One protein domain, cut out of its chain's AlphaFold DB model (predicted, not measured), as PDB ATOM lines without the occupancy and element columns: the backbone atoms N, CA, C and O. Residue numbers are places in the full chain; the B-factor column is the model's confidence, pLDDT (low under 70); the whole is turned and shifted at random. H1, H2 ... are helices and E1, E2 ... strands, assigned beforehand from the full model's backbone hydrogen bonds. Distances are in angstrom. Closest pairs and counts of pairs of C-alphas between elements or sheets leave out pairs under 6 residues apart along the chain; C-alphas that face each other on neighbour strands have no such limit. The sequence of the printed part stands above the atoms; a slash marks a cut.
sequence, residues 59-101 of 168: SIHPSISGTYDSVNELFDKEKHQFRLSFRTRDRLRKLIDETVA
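What this domain is: This is residues 59 to 101 of the 168 residues of the protein "DUF4469 domain-containing protein" of Bacteroidales bacterium Barb6 (UniProt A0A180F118). A long two-stranded hairpin, E1 and E2, has a large loop, residues 66 to 80, at one end and a short helix, H1, sticking out at the other, in a thin rod. The 43 printed residues hold E1, E2 and H1 in that order, two antiparallel strands and one helix, class mixed. The whole is extended, with a radius of gyration of the C-alphas of 17.4 A and spans of 51 by 17 by 11 A.

How they stand to each other: E1, residues 59 to 65, and E2, residues 81 to 88, form a hairpin of antiparallel neighbours, with 154 degrees between their directions. N 59 and O 87, and N 81 and O 65, are within hydrogen-bond range, each pair at 2.9 A. H1, residues 90 to 99, is apart from E1, with no C-alpha within 8 A of it. In H1 every O i to N i+4 pair is within hydrogen-bond range.

Where its parts are: E1 begins at C-alpha 59 (12.231, 206.996, 33.973) and measures 18.9 A from first to last C-alpha. E2 measures 22.3 A. H1 measures 13.8 A and ends at C-alpha 99 (22.391, 190.454, 26.671).

The domain as a whole: The two C-alphas farthest apart, of Asn 72 and Ala 101, are 52.6 A apart. The printed part has no cut. The link E1 to E2 is long, 15 residues. Residues 95 to 101 have pLDDT under 70.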
ATOM      1  N   SER A  59      12.755 205.791  33.333       96.00
ATOM      2  CA  SER A  59      12.231 206.996  33.973       96.00
ATOM      3  C   SER A  59      10.766 207.201  33.624       96.00
ATOM      4  O   SER A  59      10.366 206.879  32.501       96.00
ATOM      5  N   ILE A  60      10.013 207.788  34.548       97.69
ATOM      6  CA  ILE A  60       8.595 208.111  34.402       97.69
ATOM      7  C   ILE A  60       8.443 209.630  34.479       97.69
ATOM      8  O   ILE A  60       8.998 210.265  35.374       97.69
ATOM      9  N   HIS A  61       7.729 210.207  33.513       96.38
ATOM     10  CA  HIS A  61       7.529 211.653  33.399       96.38
ATOM     11  C   HIS A  61       6.033 211.962  33.326       96.38
ATOM     12  O   HIS A  61       5.409 211.589  32.323       96.38
ATOM     13  N   PRO A  62       5.450 212.606  34.349       95.31
ATOM     14  CA  PRO A  62       4.093 213.114  34.268       95.31
ATOM     15  C   PRO A  62       4.032 214.312  33.320       95.31
ATOM     16  O   PRO A  62       4.973 215.092  33.182       95.31
ATOM     17  N   SER A  63       2.916 214.436  32.617       92.31
ATOM     18  CA  SER A  63       2.659 215.541  31.703       92.31
ATOM     19  C   SER A  63       1.163 215.764  31.574       92.31
ATOM     20  O   SER A  63       0.379 214.819  31.642       92.31
ATOM     21  N   ILE A  64       0.772 217.012  31.351       90.69
ATOM     22  CA  ILE A  64      -0.583 217.362  30.944       90.69
ATOM     23  C   ILE A  64      -0.532 217.802  29.490       90.69
ATOM     24  O   ILE A  64       0.451 218.370  29.015       90.69
ATOM     25  N   SER A  65      -1.595 217.497  28.771       90.19
ATOM     26  CA  SER A  65      -1.752 217.837  27.369       90.19
ATOM     27  C   SER A  65      -3.173 218.275  27.077       90.19
ATOM     28  O   SER A  65      -4.066 218.001  27.874       90.19
ATOM     29  N   GLY A  66      -3.359 218.914  25.928       89.00
ATOM     30  CA  GLY A  66      -4.580 219.632  25.581       89.00
ATOM     31  C   GLY A  66      -4.282 221.123  25.464       89.00
ATOM     32  O   GLY A  66      -3.193 221.580  25.824       89.00
ATOM     33  N   THR A  67      -5.228 221.861  24.906       92.69
ATOM     34  CA  THR A  67      -5.106 223.308  24.713       92.69
ATOM     35  C   THR A  67      -5.791 224.019  25.866       92.69
ATOM     36  O   THR A  67      -6.915 223.668  26.185       92.69
ATOM     37  N   TYR A  68      -5.158 225.044  26.428       92.69
ATOM     38  CA  TYR A  68      -5.805 225.969  27.357       92.69
ATOM     39  C   TYR A  68      -6.127 227.254  26.591       92.69
ATOM     40  O   TYR A  68      -5.244 227.834  25.956       92.69
ATOM     41  N   ASP A  69      -7.379 227.687  26.636       91.44
ATOM     42  CA  ASP A  69      -7.881 228.889  25.967       91.44
ATOM     43  C   ASP A  69      -7.632 230.147  26.814       91.44
ATOM     44  O   ASP A  69      -7.710 231.267  26.306       91.44
ATOM     45  N   SER A  70      -7.304 229.995  28.107       92.81
ATOM     46  CA  SER A  70      -6.912 231.112  28.975       92.81
ATOM     47  C   SER A  70      -5.953 230.711  30.102       92.81
ATOM     48  O   SER A  70      -5.860 229.548  30.481       92.81
ATOM     49  N   VAL A  71      -5.278 231.703  30.696       87.06
ATOM     50  CA  VAL A  71      -4.343 231.515  31.827       87.06
ATOM     51  C   VAL A  71      -5.009 231.086  33.139       87.06
ATOM     52  O   VAL A  71      -4.322 230.599  34.030       87.06
ATOM     53  N   ASN A  72      -6.327 231.269  33.263       92.44
ATOM     54  CA  ASN A  72      -7.097 230.926  34.463       92.44
ATOM     55  C   ASN A  72      -7.977 229.685  34.257       92.44
ATOM     56  O   ASN A  72      -8.770 229.342  35.134       92.44
ATOM     57  N   GLU A  73      -7.893 229.046  33.089       92.00
ATOM     58  CA  GLU A  73      -8.662 227.843  32.802       92.00
ATOM     59  C   GLU A  73      -8.195 226.697  33.709       92.00
ATOM     60  O   GLU A  73      -7.005 226.399  33.814       92.00
ATOM     61  N   LEU A  74      -9.155 226.075  34.394       93.50
ATOM     62  CA  LEU A  74      -8.908 224.912  35.237       93.50
ATOM     63  C   LEU A  74      -8.780 223.648  34.382       93.50
ATOM     64  O   LEU A  74      -9.221 223.596  33.236       93.50
ATOM     65  N   PHE A  75      -8.211 222.594  34.963       91.88
ATOM     66  CA  PHE A  75      -8.126 221.304  34.292       91.88
ATOM     67  C   PHE A  75      -9.523 220.737  33.997       91.88
ATOM     68  O   PHE A  75     -10.259 220.330  34.896       91.88
ATOM     69  N   ASP A  76      -9.847 220.667  32.714       93.94
ATOM     70  CA  ASP A  76     -11.000 219.951  32.170       93.94
ATOM     71  C   ASP A  76     -10.605 218.527  31.722       93.94
ATOM     72  O   ASP A  76      -9.666 218.371  30.946       93.94
ATOM     73  N   LYS A  77     -11.313 217.489  32.191       92.50
ATOM     74  CA  LYS A  77     -11.038 216.069  31.875       92.50
ATOM     75  C   LYS A  77     -11.448 215.643  30.462       92.50
ATOM     76  O   LYS A  77     -10.964 214.617  29.990       92.50
ATOM     77  N   GLU A  78     -12.354 216.370  29.820       93.69
ATOM     78  CA  GLU A  78     -12.768 216.124  28.437       93.69
ATOM     79  C   GLU A  78     -11.782 216.767  27.453       93.69
ATOM     80  O   GLU A  78     -11.505 216.204  26.393       93.69
ATOM     81  N   LYS A  79     -11.204 217.915  27.826       94.44
ATOM     82  CA  LYS A  79     -10.262 218.678  26.989       94.44
ATOM     83  C   LYS A  79      -8.793 218.329  27.232       94.44
ATOM     84  O   LYS A  79      -7.981 218.357  26.302       94.44
ATOM     85  N   HIS A  80      -8.439 218.017  28.475       94.69
ATOM     86  CA  HIS A  80      -7.069 217.770  28.897       94.69
ATOM     87  C   HIS A  80      -6.859 216.327  29.324       94.69
ATOM     88  O   HIS A  80      -7.708 215.679  29.932       94.69
ATOM     89  N   GLN A  81      -5.654 215.834  29.062       92.69
ATOM     90  CA  GLN A  81      -5.256 214.487  29.437       92.69
ATOM     91  C   GLN A  81      -3.983 214.531  30.269       92.69
ATOM     92  O   GLN A  81      -2.956 215.055  29.822       92.69
ATOM     93  N   PHE A  82      -4.044 213.924  31.455       90.06
ATOM     94  CA  PHE A  82      -2.861 213.565  32.226       90.06
ATOM     95  C   PHE A  82      -2.224 212.308  31.626       90.06
ATOM     96  O   PHE A  82      -2.901 211.303  31.395       90.06
ATOM     97  N   ARG A  83      -0.922 212.361  31.348       90.94
ATOM     98  CA  ARG A  83      -0.159 211.277  30.727       90.94
ATOM     99  C   ARG A  83       1.114 210.993  31.501       90.94
ATOM    100  O   ARG A  83       1.871 211.906  31.819       90.94
ATOM    101  N   LEU A  84       1.392 209.706  31.693       92.25
ATOM    102  CA  LEU A  84       2.681 209.216  32.167       92.25
ATOM    103  C   LEU A  84       3.492 208.701  30.979       92.25
ATOM    104  O   LEU A  84       3.074 207.782  30.276       92.25
ATOM    105  N   SER A  85       4.662 209.291  30.756       93.81
ATOM    106  CA  SER A  85       5.606 208.830  29.738       93.81
ATOM    107  C   SER A  85       6.687 207.962  30.368       93.81
ATOM    108  O   SER A  85       7.520 208.461  31.129       93.81
ATOM    109  N   PHE A  86       6.717 206.682  30.002       96.12
ATOM    110  CA  PHE A  86       7.775 205.747  30.383       96.12
ATOM    111  C   PHE A  86       8.889 205.774  29.340       96.12
ATOM    112  O   PHE A  86       8.638 205.721  28.136       96.12
ATOM    113  N   ARG A  87      10.136 205.880  29.796       91.69
ATOM    114  CA  ARG A  87      11.307 205.928  28.915       91.69
ATOM    115  C   ARG A  87      12.383 204.982  29.415       91.69
ATOM    116  O   ARG A  87      12.854 205.141  30.540       91.69
ATOM    117  N   THR A  88      12.834 204.077  28.553       89.81
ATOM    118  CA  THR A  88      14.063 203.298  28.758       89.81
ATOM    119  C   THR A  88      15.255 204.251  28.892       89.81
ATOM    120  O   THR A  88      15.314 205.280  28.207       89.81
ATOM    121  N   ARG A  89      16.201 203.941  29.780       92.25
ATOM    122  CA  ARG A  89      17.465 204.676  29.935       92.25
ATOM    123  C   ARG A  89      18.624 203.900  29.331       92.25
ATOM    124  O   ARG A  89      18.516 202.708  29.061       92.25
ATOM    125  N   ASP A  90      19.751 204.580  29.166       85.12
ATOM    126  CA  ASP A  90      20.909 204.050  28.443       85.12
ATOM    127  C   ASP A  90      21.483 202.791  29.091       85.12
ATOM    128  O   ASP A  90      21.877 201.876  28.379       85.12
ATOM    129  N   ARG A  91      21.430 202.683  30.427       83.06
ATOM    130  CA  ARG A  91      21.839 201.461  31.132       83.06
ATOM    131  C   ARG A  91      21.008 200.251  30.705       83.06
ATOM    132  O   ARG A  91      21.576 199.208  30.412       83.06
ATOM    133  N   LEU A  92      19.681 200.386  30.662       80.12
ATOM    134  CA  LEU A  92      18.805 199.295  30.234       80.12
ATOM    135  C   LEU A  92      18.925 199.040  28.729       80.12
ATOM    136  O   LEU A  92      18.964 197.886  28.333       80.12
ATOM    137  N   ARG A  93      19.055 200.087  27.900       79.06
ATOM    138  CA  ARG A  93      19.313 199.925  26.456       79.06
ATOM    139  C   ARG A  93      20.574 199.107  26.206       79.06
ATOM    140  O   ARG A  93      20.513 198.113  25.504       79.06
ATOM    141  N   LYS A  94      21.675 199.473  26.861       74.19
ATOM    142  CA  LYS A  94      22.951 198.773  26.736       74.19
ATOM    143  C   LYS A  94      22.848 197.318  27.185       74.19
ATOM    144  O   LYS A  94      23.312 196.440  26.475       74.19
ATOM    145  N   LEU A  95      22.199 197.055  28.325       69.00
ATOM    146  CA  LEU A  95      21.970 195.678  28.766       69.00
ATOM    147  C   LEU A  95      21.137 194.896  27.749       69.00
ATOM    148  O   LEU A  95      21.464 193.750  27.475       69.00
ATOM    149  N   ILE A  96      20.098 195.497  27.166       68.25
ATOM    150  CA  ILE A  96      19.310 194.855  26.109       68.25
ATOM    151  C   ILE A  96      20.207 194.520  24.914       68.25
ATOM    152  O   ILE A  96      20.255 193.363  24.512       68.25
ATOM    153  N   ASP A  97      20.966 195.490  24.409       67.06
ATOM    154  CA  ASP A  97      21.828 195.317  23.236       67.06
ATOM    155  C   ASP A  97      22.933 194.266  23.460       67.06
ATOM    156  O   ASP A  97      23.310 193.552  22.533       67.06
ATOM    157  N   GLU A  98      23.447 194.150  24.688       59.09
ATOM    158  CA  GLU A  98      24.532 193.225  25.040       59.09
ATOM    159  C   GLU A  98      24.047 191.827  25.451       59.09
ATOM    160  O   GLU A  98      24.791 190.858  25.292       59.09
ATOM    161  N   THR A  99      22.838 191.701  26.011       46.53
ATOM    162  CA  THR A  99      22.391 190.454  26.671       46.53
ATOM    163  C   THR A  99      21.182 189.802  26.019       46.53
ATOM    164  O   THR A  99      21.025 188.583  26.112       46.53
ATOM    165  N   VAL A 100      20.326 190.571  25.342       47.47
ATOM    166  CA  VAL A 100      19.113 190.033  24.722       47.47
ATOM    167  C   VAL A 100      19.469 189.449  23.359       47.47
ATOM    168  O   VAL A 100      19.503 190.135  22.341       47.47
ATOM    169  N   ALA A 101      19.702 188.139  23.334       41.22
ATOM    170  CA  ALA A 101      19.725 187.366  22.103       41.22
ATOM    171  C   ALA A 101      18.288 187.005  21.711       41.22
ATOM    172  O   ALA A 101      17.568 186.348  22.465       41.22
TER     173      ALA A 101